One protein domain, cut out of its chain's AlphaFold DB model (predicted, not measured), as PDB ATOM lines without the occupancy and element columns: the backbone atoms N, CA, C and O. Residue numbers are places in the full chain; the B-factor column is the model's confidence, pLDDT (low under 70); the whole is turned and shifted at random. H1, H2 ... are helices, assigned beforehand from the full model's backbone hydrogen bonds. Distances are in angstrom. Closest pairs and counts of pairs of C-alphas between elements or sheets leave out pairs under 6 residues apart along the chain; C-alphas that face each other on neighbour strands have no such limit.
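This is residues 371 to 511 of the 631 residues of an uncharacterized protein of Alphaproteobacteria bacterium (UniProt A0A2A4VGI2). A long helical hairpin, H4 and H5 side by side, makes the core of a loose, elongated model; short H2 and H3 pack on H4, H3 near the hairpin's open end, and H1 reaches H5 at a steep tilt. H6 starts near the hairpin's closed end, packs across the beginning of H1, and runs outward until residues 502 to 511 stick out as an arm. The printed part has 141 residues, with six named helices in the order H1 to H6 and no named strand, and its class is all helix. The radius of gyration of the C-alphas is 18.5 A, and the spans are 62 by 33 by 30 A.

H1, residues 371 to 385, is apart from H2, residues 388 to 392, although a tight link joins them. H2 touches H4, residues 416 to 440, at residues 422 to 427 of H4 alone; the closest C-alphas, of Ala 392 and Tyr 426, are 5.3 A apart. H3, residues 408 to 414, touches residues 418 to 420 of H4 alone, opposite ways at a steep tilt of 48 degrees, with the C-alphas of Leu 412 and Tyr 419 closest at 5.2 A. H4 is the hub, touching three helices. It forms a helical hairpin with H5, residues 444 to 472: they touch at a shallow tilt of 14 degrees, opposite ways, and their closest C-alphas, of Tyr 438 and Asn 446, are 5.2 A apart. Residues 379 to 383 of H1 alone touch residues 452 to 456 of H5, at a steep tilt of 63 degrees, with the C-alphas of Leu 382 and Ile 456 closest at 7.3 A. H6, residues 487 to 511, is about perpendicular to H1 at 90 degrees; the two touch, with the C-alphas of Ala 371 and Glu 495 closest at 4.8 A. H5 and H6 are close but not clearly touching, and H4 and H6 are apart. In H1, H2, H4, H5 and H6 every O i to N i+4 pair is within hydrogen-bond range; in H3 2 of 3 are.

H1 begins at C-alpha 371, (495.840, 399.627, 405.598), and is 21.2 A long. H4 measures 36.1 A and H5, the longest helix by residues, 41.1 A, ending at C-alpha 472, (488.945, 437.572, 402.579). H6 measures 35.9 A and ends at C-alpha 511, (516.193, 387.082, 397.163).

The C-alphas farthest apart, of Glu 402 and Leu 510, are 63.4 A apart. The printed part has no cut. The links from H2 to H3 and from H5 to H6 are long, with 15 and 14 residues. Mean pLDDT of the printed part is 73.8; 52 residues are under 70, among them 371 to 390 and 465 to 478.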
ATOM      1  N   ALA A 371     496.576 398.837 406.580       59.66
ATOM      2  CA  ALA A 371     495.840 399.627 405.598       59.66
ATOM      3  C   ALA A 371     495.901 401.129 405.923       59.66
ATOM      4  O   ALA A 371     496.215 401.903 405.024       59.66
ATOM      5  N   GLU A 372     495.702 401.515 407.188       61.28
ATOM      6  CA  GLU A 372     495.837 402.902 407.669       61.28
ATOM      7  C   GLU A 372     497.269 403.415 407.462       61.28
ATOM      8  O   GLU A 372     497.463 404.428 406.799       61.28
ATOM      9  N   THR A 373     498.292 402.643 407.845       63.25
ATOM     10  CA  THR A 373     499.693 403.018 407.576       63.25
ATOM     11  C   THR A 373     499.986 403.156 406.076       63.25
ATOM     12  O   THR A 373     500.732 404.036 405.649       63.25
ATOM     13  N   ALA A 374     499.418 402.281 405.236       62.06
ATOM     14  CA  ALA A 374     499.595 402.366 403.786       62.06
ATOM     15  C   ALA A 374     498.851 403.559 403.165       62.06
ATOM     16  O   ALA A 374     499.267 404.036 402.104       62.06
ATOM     17  N   HIS A 375     497.759 404.005 403.788       67.06
ATOM     18  CA  HIS A 375     497.000 405.193 403.412       67.06
ATOM     19  C   HIS A 375     497.766 406.462 403.776       67.06
ATOM     20  O   HIS A 375     498.034 407.256 402.878       67.06
ATOM     21  N   GLU A 376     498.237 406.583 405.018       61.69
ATOM     22  CA  GLU A 376     499.053 407.705 405.510       61.69
ATOM     23  C   GLU A 376     500.312 407.916 404.657       61.69
ATOM     24  O   GLU A 376     500.507 408.982 404.074       61.69
ATOM     25  N   GLN A 377     501.108 406.861 404.449       62.19
ATOM     26  CA  GLN A 377     502.295 406.920 403.584       62.19
ATOM     27  C   GLN A 377     501.951 407.287 402.136       62.19
ATOM     28  O   GLN A 377     502.765 407.848 401.399       62.19
ATOM     29  N   HIS A 378     500.763 406.905 401.657       65.94
ATOM     30  CA  HIS A 378     500.333 407.272 400.312       65.94
ATOM     31  C   HIS A 378     499.956 408.751 400.237       65.94
ATOM     32  O   HIS A 378     500.330 409.379 399.249       65.94
ATOM     33  N   ILE A 379     499.290 409.298 401.255       61.31
ATOM     34  CA  ILE A 379     498.965 410.727 401.359       61.31
ATOM     35  C   ILE A 379     500.250 411.561 401.375       61.31
ATOM     36  O   ILE A 379     500.399 412.426 400.514       61.31
ATOM     37  N   GLU A 380     501.217 411.236 402.234       55.44
ATOM     38  CA  GLU A 380     502.505 411.945 402.340       55.44
ATOM     39  C   GLU A 380     503.211 412.048 400.970       55.44
ATOM     40  O   GLU A 380     503.584 413.123 400.494       55.44
ATOM     41  N   ILE A 381     503.275 410.930 400.235       61.25
ATOM     42  CA  ILE A 381     503.855 410.881 398.883       61.25
ATOM     43  C   ILE A 381     503.089 411.766 397.880       61.25
ATOM     44  O   ILE A 381     503.681 412.268 396.913       61.25
ATOM     45  N   LEU A 382     501.766 411.892 398.018       59.81
ATOM     46  CA  LEU A 382     500.947 412.732 397.139       59.81
ATOM     47  C   LEU A 382     501.152 414.215 397.441       59.81
ATOM     48  O   LEU A 382     501.199 415.022 396.505       59.81
ATOM     49  N   GLU A 383     501.326 414.571 398.709       56.88
ATOM     50  CA  GLU A 383     501.597 415.938 399.146       56.88
ATOM     51  C   GLU A 383     502.953 416.429 398.635       56.88
ATOM     52  O   GLU A 383     503.010 417.468 397.972       56.88
ATOM     53  N   GLU A 384     504.011 415.621 398.755       53.41
ATOM     54  CA  GLU A 384     505.333 415.950 398.199       53.41
ATOM     55  C   GLU A 384     505.313 416.184 396.676       53.41
ATOM     56  O   GLU A 384     506.101 416.960 396.120       53.41
ATOM     57  N   LYS A 385     504.423 415.492 395.954       53.09
ATOM     58  CA  LYS A 385     504.390 415.501 394.481       53.09
ATOM     59  C   LYS A 385     503.448 416.542 393.884       53.09
ATOM     60  O   LYS A 385     503.570 416.854 392.691       53.09
ATOM     61  N   SER A 386     502.500 417.078 394.648       55.19
ATOM     62  CA  SER A 386     501.379 417.846 394.099       55.19
ATOM     63  C   SER A 386     501.587 419.367 394.170       55.19
ATOM     64  O   SER A 386     501.073 420.076 395.026       55.19
ATOM     65  N   ASN A 387     502.261 419.948 393.167       60.72
ATOM     66  CA  ASN A 387     502.291 421.414 393.000       60.72
ATOM     67  C   ASN A 387     501.065 421.930 392.216       60.72
ATOM     68  O   ASN A 387     501.179 422.449 391.098       60.72
ATOM     69  N   ILE A 388     499.875 421.769 392.801       65.25
ATOM     70  CA  ILE A 388     498.582 422.133 392.193       65.25
ATOM     71  C   ILE A 388     498.494 423.611 391.760       65.25
ATOM     72  O   ILE A 388     498.034 423.860 390.642       65.25
ATOM     73  N   PRO A 389     498.967 424.606 392.541       57.44
ATOM     74  CA  PRO A 389     498.934 426.008 392.115       57.44
ATOM     75  C   PRO A 389     499.745 426.265 390.847       57.44
ATOM     76  O   PRO A 389     499.372 427.099 390.030       57.44
ATOM     77  N   LYS A 390     500.866 425.567 390.662       65.81
ATOM     78  CA  LYS A 390     501.666 425.703 389.447       65.81
ATOM     79  C   LYS A 390     500.961 425.050 388.262       65.81
ATOM     80  O   LYS A 390     500.822 425.694 387.226       65.81
ATOM     81  N   GLN A 391     500.465 423.826 388.442       70.88
ATOM     82  CA  GLN A 391     499.811 423.042 387.388       70.88
ATOM     83  C   GLN A 391     498.522 423.695 386.870       70.88
ATOM     84  O   GLN A 391     498.329 423.799 385.659       70.88
ATOM     85  N   ALA A 392     497.678 424.218 387.767       75.81
ATOM     86  CA  ALA A 392     496.423 424.875 387.398       75.81
ATOM     87  C   ALA A 392     496.625 426.087 386.467       75.81
ATOM     88  O   ALA A 392     495.746 426.427 385.677       75.81
ATOM     89  N   PHE A 393     497.798 426.722 386.526       79.44
ATOM     90  CA  PHE A 393     498.111 427.935 385.774       79.44
ATOM     91  C   PHE A 393     499.063 427.730 384.595       79.44
ATOM     92  O   PHE A 393     499.344 428.694 383.882       79.44
ATOM     93  N   GLU A 394     499.502 426.497 384.314       78.81
ATOM     94  CA  GLU A 394     500.375 426.193 383.167       78.81
ATOM     95  C   GLU A 394     499.762 426.625 381.825       78.81
ATOM     96  O   GLU A 394     500.483 427.011 380.906       78.81
ATOM     97  N   ASN A 395     498.428 426.614 381.725       73.31
ATOM     98  CA  ASN A 395     497.684 427.011 380.525       73.31
ATOM     99  C   ASN A 395     496.927 428.340 380.682       73.31
ATOM    100  O   ASN A 395     496.111 428.687 379.822       73.31
ATOM    101  N   PHE A 396     497.165 429.088 381.763       80.00
ATOM    102  CA  PHE A 396     496.504 430.371 381.966       80.00
ATOM    103  C   PHE A 396     497.029 431.403 380.961       80.00
ATOM    104  O   PHE A 396     498.233 431.622 380.823       80.00
ATOM    105  N   ASN A 397     496.120 432.043 380.225       84.19
ATOM    106  CA  ASN A 397     496.493 432.988 379.177       84.19
ATOM    107  C   ASN A 397     496.725 434.395 379.748       84.19
ATOM    108  O   ASN A 397     495.859 435.271 379.649       84.19
ATOM    109  N   TRP A 398     497.929 434.600 380.283       79.94
ATOM    110  CA  TRP A 398     498.397 435.875 380.831       79.94
ATOM    111  C   TRP A 398     498.301 437.042 379.841       79.94
ATOM    112  O   TRP A 398     497.998 438.158 380.242       79.94
ATOM    113  N   GLU A 399     498.473 436.805 378.535       78.81
ATOM    114  CA  GLU A 399     498.377 437.868 377.518       78.81
ATOM    115  C   GLU A 399     496.943 438.384 377.315       78.81
ATOM    116  O   GLU A 399     496.742 439.478 376.785       78.81
ATOM    117  N   SER A 400     495.942 437.584 377.693       81.31
ATOM    118  CA  SER A 400     494.521 437.936 377.587       81.31
ATOM    119  C   SER A 400     493.905 438.431 378.890       81.31
ATOM    120  O   SER A 400     492.756 438.873 378.883       81.31
ATOM    121  N   TYR A 401     494.646 438.345 379.993       85.62
ATOM    122  CA  TYR A 401     494.207 438.868 381.274       85.62
ATOM    123  C   TYR A 401     494.253 440.402 381.229       85.62
ATOM    124  O   TYR A 401     495.278 440.994 380.902       85.62
ATOM    125  N   GLU A 402     493.118 441.057 381.493       83.44
ATOM    126  CA  GLU A 402     492.999 442.525 381.413       83.44
ATOM    127  C   GLU A 402     493.583 443.249 382.644       83.44
ATOM    128  O   GLU A 402     493.652 444.482 382.655       83.44
ATOM    129  N   GLY A 403     493.983 442.488 383.667       77.62
ATOM    130  CA  GLY A 403     494.603 442.982 384.889       77.62
ATOM    131  C   GLY A 403     496.111 443.227 384.774       77.62
ATOM    132  O   GLY A 403     496.697 443.169 383.692       77.62
ATOM    133  N   LYS A 404     496.747 443.569 385.894       77.06
ATOM    134  CA  LYS A 404     498.181 443.886 385.982       77.06
ATOM    135  C   LYS A 404     499.037 442.671 386.334       77.06
ATOM    136  O   LYS A 404     500.234 442.716 386.064       77.06
ATOM    137  N   ALA A 405     498.446 441.624 386.903       68.06
ATOM    138  CA  ALA A 405     499.139 440.401 387.264       68.06
ATOM    139  C   ALA A 405     499.738 439.707 386.033       68.06
ATOM    140  O   ALA A 405     499.074 439.450 385.028       68.06
ATOM    141  N   THR A 406     501.014 439.375 386.152       69.50
ATOM    142  CA  THR A 406     501.835 438.622 385.203       69.50
ATOM    143  C   THR A 406     502.256 437.258 385.747       69.50
ATOM    144  O   THR A 406     502.736 436.418 384.986       69.50
ATOM    145  N   THR A 407     502.059 437.018 387.047       67.00
ATOM    146  CA  THR A 407     502.350 435.745 387.710       67.00
ATOM    147  C   THR A 407     501.169 435.230 388.529       67.00
ATOM    148  O   THR A 407     500.278 435.972 388.945       67.00
ATOM    149  N   THR A 408     501.191 433.929 388.817       61.97
ATOM    150  CA  THR A 408     500.201 433.246 389.658       61.97
ATOM    151  C   THR A 408     500.083 433.861 391.047       61.97
ATOM    152  O   THR A 408     498.987 433.967 391.589       61.97
ATOM    153  N   GLY A 409     501.222 434.266 391.614       60.44
ATOM    154  CA  GLY A 409     501.280 434.918 392.916       60.44
ATOM    155  C   GLY A 409     500.654 436.308 392.894       60.44
ATOM    156  O   GLY A 409     499.955 436.650 393.835       60.44
ATOM    157  N   GLU A 410     500.849 437.079 391.822       64.69
ATOM    158  CA  GLU A 410     500.240 438.406 391.660       64.69
ATOM    159  C   GLU A 410     498.720 438.316 391.477       64.69
ATOM    160  O   GLU A 410     497.976 439.105 392.059       64.69
ATOM    161  N   LEU A 411     498.242 437.315 390.727       60.66
ATOM    162  CA  LEU A 411     496.810 437.131 390.485       60.66
ATOM    163  C   LEU A 411     496.041 436.800 391.763       60.66
ATOM    164  O   LEU A 411     494.921 437.273 391.929       60.66
ATOM    165  N   LEU A 412     496.652 436.032 392.674       62.22
ATOM    166  CA  LEU A 412     496.062 435.727 393.976       62.22
ATOM    167  C   LEU A 412     495.637 436.993 394.728       62.22
ATOM    168  O   LEU A 412     494.632 436.958 395.423       62.22
ATOM    169  N   PHE A 413     496.371 438.097 394.584       58.97
ATOM    170  CA  PHE A 413     496.090 439.343 395.302       58.97
ATOM    171  C   PHE A 413     495.303 440.359 394.475       58.97
ATOM    172  O   PHE A 413     494.570 441.168 395.042       58.97
ATOM    173  N   GLU A 414     495.439 440.333 393.149       69.31
ATOM    174  CA  GLU A 414     494.680 441.221 392.269       69.31
ATOM    175  C   GLU A 414     493.226 440.761 392.084       69.31
ATOM    176  O   GLU A 414     492.312 441.587 392.082       69.31
ATOM    177  N   ASP A 415     493.009 439.453 391.941       72.44
ATOM    178  CA  ASP A 415     491.703 438.848 391.692       72.44
ATOM    179  C   ASP A 415     491.633 437.460 392.353       72.44
ATOM    180  O   ASP A 415     491.751 436.413 391.711       72.44
ATOM    181  N   VAL A 416     491.465 437.477 393.682       71.56
ATOM    182  CA  VAL A 416     491.381 436.291 394.556       71.56
ATOM    183  C   VAL A 416     490.340 435.291 394.040       71.56
ATOM    184  O   VAL A 416     490.579 434.082 394.019       71.56
ATOM    185  N   ASP A 417     489.186 435.792 393.593       79.19
ATOM    186  CA  ASP A 417     488.106 434.955 393.081       79.19
ATOM    187  C   ASP A 417     488.511 434.275 391.768       79.19
ATOM    188  O   ASP A 417     488.301 433.070 391.632       79.19
ATOM    189  N   LEU A 418     489.150 434.985 390.830       81.81
ATOM    190  CA  LEU A 418     489.681 434.371 389.610       81.81
ATOM    191  C   LEU A 418     490.805 433.370 389.911       81.81
ATOM    192  O   LEU A 418     490.852 432.305 389.296       81.81
ATOM    193  N   TYR A 419     491.680 433.662 390.875       79.06
ATOM    194  CA  TYR A 419     492.761 432.760 391.266       79.06
ATOM    195  C   TYR A 419     492.243 431.416 391.798       79.06
ATOM    196  O   TYR A 419     492.700 430.346 391.375       79.06
ATOM    197  N   TYR A 420     491.263 431.454 392.702       78.75
ATOM    198  CA  TYR A 420     490.637 430.236 393.211       78.75
ATOM    199  C   TYR A 420     489.717 429.583 392.178       78.75
ATOM    200  O   TYR A 420     489.607 428.357 392.173       78.75
ATOM    201  N   GLN A 421     489.099 430.352 391.277       84.31
ATOM    202  CA  GLN A 421     488.291 429.811 390.183       84.31
ATOM    203  C   GLN A 421     489.142 428.971 389.224       84.31
ATOM    204  O   GLN A 421     488.748 427.856 388.906       84.31
ATOM    205  N   VAL A 422     490.330 429.445 388.830       79.06
ATOM    206  CA  VAL A 422     491.247 428.699 387.947       79.06
ATOM    207  C   VAL A 422     491.682 427.374 388.580       79.06
ATOM    208  O   VAL A 422     491.683 426.341 387.914       79.06
ATOM    209  N   GLN A 423     491.987 427.368 389.880       81.38
ATOM    210  CA  GLN A 423     492.291 426.124 390.598       81.38
ATOM    211  C   GLN A 423     491.078 425.208 390.731       81.38
ATOM    212  O   GLN A 423     491.206 424.007 390.529       81.38
ATOM    213  N   THR A 424     489.900 425.761 391.025       85.00
ATOM    214  CA  THR A 424     488.656 424.981 391.097       85.00
ATOM    215  C   THR A 424     488.346 424.325 389.750       85.00
ATOM    216  O   THR A 424     487.982 423.152 389.710       85.00
ATOM    217  N   ASP A 425     488.535 425.041 388.638       86.88
ATOM    218  CA  ASP A 425     488.335 424.504 387.289       86.88
ATOM    219  C   ASP A 425     489.354 423.402 386.963       86.88
ATOM    220  O   ASP A 425     488.983 422.382 386.383       86.88
ATOM    221  N   TYR A 426     490.609 423.560 387.393       86.38
ATOM    222  CA  TYR A 426     491.641 422.532 387.245       86.38
ATOM    223  C   TYR A 426     491.335 421.267 388.060       86.38
ATOM    224  O   TYR A 426     491.374 420.166 387.516       86.38
ATOM    225  N   LEU A 427     490.967 421.411 389.338       86.62
ATOM    226  CA  LEU A 427     490.576 420.292 390.204       86.62
ATOM    227  C   LEU A 427     489.353 419.556 389.645       86.62
ATOM    228  O   LEU A 427     489.302 418.329 389.653       86.62
ATOM    229  N   LYS A 428     488.399 420.295 389.073       88.69
ATOM    230  CA  LYS A 428     487.247 419.709 388.387       88.69
ATOM    231  C   LYS A 428     487.636 418.970 387.106       88.69
ATOM    232  O   LYS A 428     487.083 417.914 386.819       88.69
ATOM    233  N   GLU A 429     488.592 419.484 386.338       88.75
ATOM    234  CA  GLU A 429     489.123 418.772 385.173       88.75
ATOM    235  C   GLU A 429     489.853 417.483 385.584       88.75
ATOM    236  O   GLU A 429     489.713 416.462 384.907       88.75
ATOM    237  N   MET A 430     490.608 417.507 386.688       88.00
ATOM    238  CA  MET A 430     491.223 416.306 387.266       88.00
ATOM    239  C   MET A 430     490.160 415.285 387.673       88.00
ATOM    240  O   MET A 430     490.244 414.132 387.251       88.00
ATOM    241  N   GLN A 431     489.135 415.728 388.405       91.88
ATOM    242  CA  GLN A 431     487.985 414.915 388.791       91.88
ATOM    243  C   GLN A 431     487.328 414.252 387.572       91.88
ATOM    244  O   GLN A 431     487.193 413.030 387.524       91.88
ATOM    245  N   ASP A 432     486.949 415.048 386.568       91.94
ATOM    246  CA  ASP A 432     486.255 414.566 385.370       91.94
ATOM    247  C   ASP A 432     487.116 413.558 384.586       91.94
ATOM    248  O   ASP A 432     486.596 412.580 384.043       91.94
ATOM    249  N   LYS A 433     488.440 413.768 384.527       90.50
ATOM    250  CA  LYS A 433     489.379 412.840 383.876       90.50
ATOM    251  C   LYS A 433     489.508 411.526 384.637       90.50
ATOM    252  O   LYS A 433     489.367 410.477 384.010       90.50
ATOM    253  N   ALA A 434     489.752 411.583 385.945       89.75
ATOM    254  CA  ALA A 434     489.910 410.395 386.776       89.75
ATOM    255  C   ALA A 434     488.635 409.542 386.751       89.75
ATOM    256  O   ALA A 434     488.699 408.343 386.477       89.75
ATOM    257  N   GLN A 435     487.467 410.179 386.888       90.94
ATOM    258  CA  GLN A 435     486.179 409.498 386.792       90.94
ATOM    259  C   GLN A 435     485.967 408.871 385.409       90.94
ATOM    260  O   GLN A 435     485.576 407.715 385.311       90.94
ATOM    261  N   ALA A 436     486.268 409.590 384.321       92.31
ATOM    262  CA  ALA A 436     486.108 409.050 382.971       92.31
ATOM    263  C   ALA A 436     487.058 407.875 382.674       92.31
ATOM    264  O   ALA A 436     486.690 406.972 381.920       92.31
ATOM    265  N   GLN A 437     488.274 407.884 383.233       90.81
ATOM    266  CA  GLN A 437     489.231 406.780 383.110       90.81
ATOM    267  C   GLN A 437     488.758 405.551 383.890       90.81
ATOM    268  O   GLN A 437     488.758 404.452 383.334       90.81
ATOM    269  N   TYR A 438     488.278 405.745 385.119       92.50
ATOM    270  CA  TYR A 438     487.715 404.679 385.946       92.50
ATOM    271  C   TYR A 438     486.428 404.084 385.349       92.50
ATOM    272  O   TYR A 438     486.312 402.868 385.207       92.50
ATOM    273  N   ASP A 439     485.495 404.926 384.895       91.69
ATOM    274  CA  ASP A 439     484.243 404.497 384.256       91.69
ATOM    275  C   ASP A 439     484.492 403.699 382.964       91.69
ATOM    276  O   ASP A 439     483.701 402.824 382.590       91.69
ATOM    277  N   ALA A 440     485.574 404.020 382.248       92.31
ATOM    278  CA  ALA A 440     485.977 403.307 381.041       92.31
ATOM    279  C   ALA A 440     486.656 401.964 381.352       92.31
ATOM    280  O   ALA A 440     486.457 401.006 380.597       92.31
ATOM    281  N   ASP A 441     487.453 401.900 382.422       91.00
ATOM    282  CA  ASP A 441     488.179 400.711 382.860       91.00
ATOM    283  C   ASP A 441     488.499 400.775 384.371       91.00
ATOM    284  O   ASP A 441     489.456 401.450 384.751       91.00
ATOM    285  N   PRO A 442     487.760 400.065 385.246       87.06
ATOM    286  CA  PRO A 442     488.005 400.049 386.692       87.06
ATOM    287  C   PRO A 442     489.162 399.095 387.041       87.06
ATOM    288  O   PRO A 442     489.011 398.113 387.771       87.06
ATOM    289  N   SER A 443     490.319 399.331 386.425       86.12
ATOM    290  CA  SER A 443     491.564 398.624 386.709       86.12
ATOM    291  C   SER A 443     492.205 399.159 387.991       86.12
ATOM    292  O   SER A 443     491.945 400.291 388.381       86.12
ATOM    293  N   TYR A 444     493.099 398.383 388.611       78.94
ATOM    294  CA  TYR A 444     493.823 398.802 389.822       78.94
ATOM    295  C   TYR A 444     494.527 400.164 389.662       78.94
ATOM    296  O   TYR A 444     494.498 400.982 390.573       78.94
ATOM    297  N   GLU A 445     495.107 400.428 388.487       83.00
ATOM    298  CA  GLU A 445     495.774 401.698 388.163       83.00
ATOM    299  C   GLU A 445     494.778 402.868 388.101       83.00
ATOM    300  O   GLU A 445     495.045 403.936 388.645       83.00
ATOM    301  N   ASN A 446     493.598 402.663 387.507       85.44
ATOM    302  CA  ASN A 446     492.572 403.705 387.434       85.44
ATOM    303  C   ASN A 446     491.827 403.889 388.768       85.44
ATOM    304  O   ASN A 446     491.414 405.004 389.067       85.44
ATOM    305  N   THR A 447     491.678 402.835 389.584       85.06
ATOM    306  CA  THR A 447     491.181 402.933 390.970       85.06
ATOM    307  C   THR A 447     492.144 403.751 391.820       85.06
ATOM    308  O   THR A 447     491.718 404.687 392.489       85.06
ATOM    309  N   GLN A 448     493.446 403.460 391.735       85.06
ATOM    310  CA  GLN A 448     494.481 404.252 392.393       85.06
ATOM    311  C   GLN A 448     494.406 405.717 391.955       85.06
ATOM    312  O   GLN A 448     494.348 406.597 392.802       85.06
ATOM    313  N   GLN A 449     494.339 405.987 390.649       84.38
ATOM    314  CA  GLN A 449     494.257 407.355 390.138       84.38
ATOM    315  C   GLN A 449     492.993 408.090 390.626       84.38
ATOM    316  O   GLN A 449     493.038 409.299 390.859       84.38
ATOM    317  N   LEU A 450     491.870 407.381 390.784       86.50
ATOM    318  CA  LEU A 450     490.624 407.938 391.316       86.50
ATOM    319  C   LEU A 450     490.750 408.296 392.805       86.50
ATOM    320  O   LEU A 450     490.360 409.401 393.180       86.50
ATOM    321  N   ILE A 451     491.343 407.410 393.613       84.12
ATOM    322  CA  ILE A 451     491.633 407.644 395.039       84.12
ATOM    323  C   ILE A 451     492.598 408.822 395.196       84.12
ATOM    324  O   ILE A 451     492.276 409.785 395.879       84.12
ATOM    325  N   GLU A 452     493.724 408.813 394.478       85.12
ATOM    326  CA  GLU A 452     494.707 409.904 394.505       85.12
ATOM    327  C   GLU A 452     494.076 411.248 394.123       85.12
ATOM    328  O   GLU A 452     494.366 412.275 394.727       85.12
ATOM    329  N   THR A 453     493.178 411.249 393.134       83.88
ATOM    330  CA  THR A 453     492.458 412.462 392.727       83.88
ATOM    331  C   THR A 453     491.491 412.935 393.812       83.88
ATOM    332  O   THR A 453     491.390 414.140 394.028       83.88
ATOM    333  N   GLN A 454     490.794 412.023 394.497       87.94
ATOM    334  CA  GLN A 454     489.921 412.364 395.622       87.94
ATOM    335  C   GLN A 454     490.714 413.007 396.769       87.94
ATOM    336  O   GLN A 454     490.339 414.096 397.201       87.94
ATOM    337  N   GLU A 455     491.826 412.396 397.189       82.56
ATOM    338  CA  GLU A 455     492.673 412.912 398.277       82.56
ATOM    339  C   GLU A 455     493.259 414.287 397.940       82.56
ATOM    340  O   GLU A 455     493.099 415.248 398.691       82.56
ATOM    341  N   ILE A 456     493.835 414.436 396.740       79.50
ATOM    342  CA  ILE A 456     494.381 415.720 396.274       79.50
ATOM    343  C   ILE A 456     493.304 416.810 396.275       79.50
ATOM    344  O   ILE A 456     493.582 417.953 396.640       79.50
ATOM    345  N   ILE A 457     492.079 416.496 395.838       82.88
ATOM    346  CA  ILE A 457     490.995 417.482 395.804       82.88
ATOM    347  C   ILE A 457     490.543 417.846 397.220       82.88
ATOM    348  O   ILE A 457     490.337 419.033 397.479       82.88
ATOM    349  N   ASN A 458     490.410 416.874 398.125       81.00
ATOM    350  CA  ASN A 458     489.984 417.110 399.503       81.00
ATOM    351  C   ASN A 458     491.001 417.963 400.269       81.00
ATOM    352  O   ASN A 458     490.631 419.046 400.733       81.00
ATOM    353  N   ASN A 459     492.283 417.577 400.263       73.81
ATOM    354  CA  ASN A 459     493.352 418.349 400.910       73.81
ATOM    355  C   ASN A 459     493.450 419.751 400.293       73.81
ATOM    356  O   ASN A 459     493.608 420.761 400.986       73.81
ATOM    357  N   ARG A 460     493.286 419.865 398.964       75.69
ATOM    358  CA  ARG A 460     493.340 421.174 398.305       75.69
ATOM    359  C   ARG A 460     492.128 422.045 398.610       75.69
ATOM    360  O   ARG A 460     492.292 423.258 398.710       75.69
ATOM    361  N   TYR A 461     490.931 421.482 398.737       79.12
ATOM    362  CA  TYR A 461     489.741 422.237 399.122       79.12
ATOM    363  C   TYR A 461     489.822 422.747 400.550       79.12
ATOM    364  O   TYR A 461     489.494 423.912 400.759       79.12
ATOM    365  N   GLU A 462     490.310 421.933 401.480       71.94
ATOM    366  CA  GLU A 462     490.578 422.357 402.852       71.94
ATOM    367  C   GLU A 462     491.563 423.526 402.883       71.94
ATOM    368  O   GLU A 462     491.211 424.621 403.323       71.94
ATOM    369  N   SER A 463     492.727 423.351 402.252       68.75
ATOM    370  CA  SER A 463     493.730 424.405 402.124       68.75
ATOM    371  C   SER A 463     493.157 425.672 401.468       68.75
ATOM    372  O   SER A 463     493.353 426.785 401.950       68.75
ATOM    373  N   MET A 464     492.407 425.551 400.367       70.31
ATOM    374  CA  MET A 464     491.794 426.702 399.694       70.31
ATOM    375  C   MET A 464     490.761 427.417 400.568       70.31
ATOM    376  O   MET A 464     490.696 428.644 400.506       70.31
ATOM    377  N   ASP A 465     489.948 426.689 401.333       68.31
ATOM    378  CA  ASP A 465     488.928 427.265 402.211       68.31
ATOM    379  C   ASP A 465     489.579 428.003 403.394       68.31
ATOM    380  O   ASP A 465     489.158 429.120 403.710       68.31
ATOM    381  N   GLU A 466     490.648 427.450 403.975       64.12
ATOM    382  CA  GLU A 466     491.467 428.108 405.003       64.12
ATOM    383  C   GLU A 466     492.156 429.363 404.466       64.12
ATOM    384  O   GLU A 466     491.931 430.465 404.971       64.12
ATOM    385  N   TYR A 467     492.900 429.248 403.361       60.97
ATOM    386  CA  TYR A 467     493.580 430.397 402.768       60.97
ATOM    387  C   TYR A 467     492.593 431.485 402.329       60.97
ATOM    388  O   TYR A 467     492.866 432.674 402.477       60.97
ATOM    389  N   ARG A 468     491.418 431.123 401.802       63.09
ATOM    390  CA  ARG A 468     490.420 432.109 401.371       63.09
ATOM    391  C   ARG A 468     489.736 432.782 402.565       63.09
ATOM    392  O   ARG A 468     489.455 433.978 402.475       63.09
ATOM    393  N   LYS A 469     489.515 432.064 403.674       62.59
ATOM    394  CA  LYS A 469     489.073 432.637 404.957       62.59
ATOM    395  C   LYS A 469     490.096 433.652 405.470       62.59
ATOM    396  O   LYS A 469     489.705 434.755 405.853       62.59
ATOM    397  N   ASP A 470     491.382 433.333 405.377       54.38
ATOM    398  CA  ASP A 470     492.466 434.209 405.826       54.38
ATOM    399  C   ASP A 470     492.655 435.446 404.934       54.38
ATOM    400  O   ASP A 470     492.948 436.533 405.430       54.38
ATOM    401  N   ILE A 471     492.471 435.315 403.614       51.62
ATOM    402  CA  ILE A 471     492.616 436.419 402.645       51.62
ATOM    403  C   ILE A 471     491.394 437.343 402.634       51.62
ATOM    404  O   ILE A 471     491.545 438.563 402.554       51.62
ATOM    405  N   LEU A 472     490.180 436.788 402.688       53.62
ATOM    406  CA  LEU A 472     488.945 437.572 402.579       53.62
ATOM    407  C   LEU A 472     488.387 438.005 403.943       53.62
ATOM    408  O   LEU A 472     487.547 438.902 403.989       53.62
ATOM    409  N   GLY A 473     488.837 437.403 405.052       51.78
ATOM    410  CA  GLY A 473     488.317 437.674 406.399       51.78
ATOM    411  C   GLY A 473     486.842 437.289 406.572       51.78
ATOM    412  O   GLY A 473     486.177 437.742 407.507       51.78
ATOM    413  N   GLU A 474     486.305 436.489 405.651       54.44
ATOM    414  CA  GLU A 474     484.916 436.049 405.632       54.44
ATOM    415  C   GLU A 474     484.810 434.617 406.152       54.44
ATOM    416  O   GLU A 474     485.672 433.773 405.915       54.44
ATOM    417  N   ASN A 475     483.723 434.326 406.866       55.69
ATOM    418  CA  ASN A 475     483.444 432.978 407.344       55.69
ATOM    419  C   ASN A 475     482.891 432.155 406.169       55.69
ATOM    420  O   ASN A 475     481.699 432.228 405.852       55.69
ATOM    421  N   ILE A 476     483.776 431.447 405.470       59.88
ATOM    422  CA  ILE A 476     483.434 430.637 404.298       59.88
ATOM    423  C   ILE A 476     482.904 429.292 404.789       59.88
ATOM    424  O   ILE A 476     483.495 428.657 405.658       59.88
ATOM    425  N   ALA A 477     481.754 428.866 404.263       61.09
ATOM    426  CA  ALA A 477     481.234 427.539 404.559       61.09
ATOM    427  C   ALA A 477     482.209 426.490 404.009       61.09
ATOM    428  O   ALA A 477     482.436 426.468 402.798       61.09
ATOM    429  N   ARG A 478     482.754 425.649 404.899       63.75
ATOM    430  CA  ARG A 478     483.628 424.525 404.539       63.75
ATOM    431  C   ARG A 478     482.921 423.660 403.499       63.75
ATOM    432  O   ARG A 478     481.738 423.338 403.665       63.75
ATOM    433  N   ARG A 479     483.620 423.330 402.416       71.75
ATOM    434  CA  ARG A 479     483.104 422.399 401.408       71.75
ATOM    435  C   ARG A 479     482.936 421.016 402.032       71.75
ATOM    436  O   ARG A 479     483.732 420.606 402.871       71.75
ATOM    437  N   GLU A 480     481.879 420.312 401.636       74.00
ATOM    438  CA  GLU A 480     481.765 418.891 401.970       74.00
ATOM    439  C   GLU A 480     482.892 418.126 401.254       74.00
ATOM    440  O   GLU A 480     483.185 418.462 400.097       74.00
ATOM    441  N   PRO A 481     483.517 417.131 401.913       76.06
ATOM    442  CA  PRO A 481     484.500 416.267 401.275       76.06
ATOM    443  C   PRO A 481     483.936 415.655 399.993       76.06
ATOM    444  O   PRO A 481     482.777 415.237 399.931       76.06
ATOM    445  N   LEU A 482     484.755 415.630 398.950       82.94
ATOM    446  CA  LEU A 482     484.433 414.967 397.704       82.94
ATOM    447  C   LEU A 482     484.534 413.451 397.900       82.94
ATOM    448  O   LEU A 482     485.571 412.947 398.321       82.94
ATOM    449  N   GLU A 483     483.478 412.739 397.516       85.81
ATOM    450  CA  GLU A 483     483.419 411.275 397.494       85.81
ATOM    451  C   GLU A 483     483.299 410.812 396.028       85.81
ATOM    452  O   GLU A 483     482.224 410.865 395.421       85.81
ATOM    453  N   LEU A 484     484.427 410.440 395.414       85.94
ATOM    454  CA  LEU A 484     484.507 409.833 394.075       85.94
ATOM    455  C   LEU A 484     484.431 408.309 394.132       85.94
ATOM    456  O   LEU A 484     483.944 407.669 393.198       85.94
ATOM    457  N   ILE A 485     484.917 407.744 395.227       84.00
ATOM    458  CA  ILE A 485     484.912 406.324 395.537       84.00
ATOM    459  C   ILE A 485     484.464 406.158 396.990       84.00
ATOM    460  O   ILE A 485     484.721 407.027 397.821       84.00
ATOM    461  N   SER A 486     483.730 405.081 397.266       81.31
ATOM    462  CA  SER A 486     483.210 404.841 398.609       81.31
ATOM    463  C   SER A 486     484.343 404.492 399.570       81.31
ATOM    464  O   SER A 486     485.312 403.856 399.161       81.31
ATOM    465  N   GLU A 487     484.190 404.859 400.839       77.56
ATOM    466  CA  GLU A 487     485.127 404.514 401.920       77.56
ATOM    467  C   GLU A 487     485.411 402.996 401.952       77.56
ATOM    468  O   GLU A 487     486.559 402.579 401.955       77.56
ATOM    469  N   GLU A 488     484.381 402.154 401.775       79.44
ATOM    470  CA  GLU A 488     484.525 400.686 401.703       79.44
ATOM    471  C   GLU A 488     485.433 400.223 400.543       79.44
ATOM    472  O   GLU A 488     486.202 399.268 400.681       79.44
ATOM    473  N   ASP A 489     485.363 400.889 399.388       79.19
ATOM    474  CA  ASP A 489     486.209 400.569 398.235       79.19
ATOM    475  C   ASP A 489     487.635 401.144 398.383       79.19
ATOM    476  O   ASP A 489     488.582 400.576 397.827       79.19
ATOM    477  N   GLN A 490     487.801 402.248 399.122       78.38
ATOM    478  CA  GLN A 490     489.111 402.801 399.490       78.38
ATOM    479  C   GLN A 490     489.835 401.888 400.475       78.38
ATOM    480  O   GLN A 490     490.983 401.513 400.224       78.38
ATOM    481  N   ASP A 491     489.141 401.446 401.522       77.38
ATOM    482  CA  ASP A 491     489.650 400.497 402.511       77.38
ATOM    483  C   ASP A 491     490.112 399.211 401.827       77.38
ATOM    484  O   ASP A 491     491.254 398.776 401.985       77.38
ATOM    485  N   ALA A 492     489.268 398.643 400.958       78.50
ATOM    486  CA  ALA A 492     489.609 397.446 400.195       78.50
ATOM    487  C   ALA A 492     490.842 397.645 399.288       78.50
ATOM    488  O   ALA A 492     491.617 396.706 399.067       78.50
ATOM    489  N   TYR A 493     491.046 398.852 398.750       83.12
ATOM    490  CA  TYR A 493     492.234 399.185 397.965       83.12
ATOM    491  C   TYR A 493     493.497 399.246 398.838       83.12
ATOM    492  O   TYR A 493     494.520 398.664 398.455       83.12
ATOM    493  N   TYR A 494     493.441 399.907 399.995       77.44
ATOM    494  CA  TYR A 494     494.584 400.031 400.903       77.44
ATOM    495  C   TYR A 494     494.929 398.712 401.599       77.44
ATOM    496  O   TYR A 494     496.112 398.393 401.726       77.44
ATOM    497  N   GLU A 495     493.942 397.871 401.911       80.12
ATOM    498  CA  GLU A 495     494.160 396.492 402.359       80.12
ATOM    499  C   GLU A 495     494.930 395.668 401.311       80.12
ATOM    500  O   GLU A 495     495.916 394.989 401.625       80.12
ATOM    501  N   GLU A 496     494.524 395.742 400.040       79.38
ATOM    502  CA  GLU A 496     495.202 395.035 398.950       79.38
ATOM    503  C   GLU A 496     496.608 395.600 398.697       79.38
ATOM    504  O   GLU A 496     497.552 394.841 398.456       79.38
ATOM    505  N   ARG A 497     496.787 396.922 398.793       75.94
ATOM    506  CA  ARG A 497     498.093 397.585 398.669       75.94
ATOM    507  C   ARG A 497     499.046 397.187 399.795       75.94
ATOM    508  O   ARG A 497     500.208 396.873 399.514       75.94
ATOM    509  N   ALA A 498     498.571 397.152 401.036       72.56
ATOM    510  CA  ALA A 498     499.339 396.687 402.185       72.56
ATOM    511  C   ALA A 498     499.764 395.223 401.996       72.56
ATOM    512  O   ALA A 498     500.938 394.881 402.160       72.56
ATOM    513  N   ARG A 499     498.844 394.366 401.527       79.56
ATOM    514  CA  ARG A 499     499.134 392.960 401.209       79.56
ATOM    515  C   ARG A 499     500.205 392.811 400.127       79.56
ATOM    516  O   ARG A 499     501.149 392.044 400.311       79.56
ATOM    517  N   LEU A 500     500.091 393.540 399.015       72.94
ATOM    518  CA  LEU A 500     501.068 393.504 397.918       72.94
ATOM    519  C   LEU A 500     502.448 394.024 398.348       72.94
ATOM    520  O   LEU A 500     503.470 393.508 397.892       72.94
ATOM    521  N   THR A 501     502.486 395.024 399.229       71.62
ATOM    522  CA  THR A 501     503.731 395.565 399.795       71.62
ATOM    523  C   THR A 501     504.418 394.522 400.672       71.62
ATOM    524  O   THR A 501     505.579 394.192 400.424       71.62
ATOM    525  N   ALA A 502     503.670 393.888 401.579       70.06
ATOM    526  CA  ALA A 502     504.171 392.801 402.419       70.06
ATOM    527  C   ALA A 502     504.653 391.588 401.594       70.06
ATOM    528  O   ALA A 502     505.702 391.007 401.879       70.06
ATOM    529  N   GLU A 503     503.931 391.210 400.530       75.06
ATOM    530  CA  GLU A 503     504.348 390.143 399.608       75.06
ATOM    531  C   GLU A 503     505.670 390.486 398.894       75.06
ATOM    532  O   GLU A 503     506.549 389.630 398.751       75.06
ATOM    533  N   LYS A 504     505.856 391.746 398.486       70.06
ATOM    534  CA  LYS A 504     507.068 392.222 397.801       70.06
ATOM    535  C   LYS A 504     508.278 392.304 398.736       70.06
ATOM    536  O   LYS A 504     509.393 391.975 398.322       70.06
ATOM    537  N   GLU A 505     508.079 392.705 399.985       65.25
ATOM    538  CA  GLU A 505     509.118 392.697 401.021       65.25
ATOM    539  C   GLU A 505     509.548 391.273 401.378       65.25
ATOM    540  O   GLU A 505     510.746 390.979 401.439       65.25
ATOM    541  N   ALA A 506     508.592 390.349 401.494       66.25
ATOM    542  CA  ALA A 506     508.884 388.931 401.670       66.25
ATOM    543  C   ALA A 506     509.679 388.353 400.479       66.25
ATOM    544  O   ALA A 506     510.651 387.619 400.679       66.25
ATOM    545  N   GLU A 507     509.338 388.716 399.234       64.56
ATOM    546  CA  GLU A 507     510.099 388.305 398.042       64.56
ATOM    547  C   GLU A 507     511.519 388.891 397.986       64.56
ATOM    548  O   GLU A 507     512.451 388.209 397.545       64.56
ATOM    549  N   ASN A 508     511.705 390.143 398.407       53.66
ATOM    550  CA  ASN A 508     513.022 390.783 398.460       53.66
ATOM    551  C   ASN A 508     513.909 390.158 399.544       53.66
ATOM    552  O   ASN A 508     515.094 389.928 399.300       53.66
ATOM    553  N   THR A 509     513.321 389.789 400.682       54.03
ATOM    554  CA  THR A 509     514.006 389.069 401.765       54.03
ATOM    555  C   THR A 509     514.458 387.677 401.301       54.03
ATOM    556  O   THR A 509     515.617 387.304 401.466       54.03
ATOM    557  N   LEU A 510     513.602 386.949 400.572       52.66
ATOM    558  CA  LEU A 510     513.931 385.647 399.968       52.66
ATOM    559  C   LEU A 510     514.997 385.717 398.857       52.66
ATOM    560  O   LEU A 510     515.699 384.734 398.612       52.66
ATOM    561  N   LYS A 511     515.125 386.852 398.155       50.19
ATOM    562  CA  LYS A 511     516.193 387.082 397.163       50.19
ATOM    563  C   LYS A 511     517.523 387.467 397.808       50.19
ATOM    564  O   LYS A 511     518.559 387.087 397.271       50.19
TER     565      LYS A 511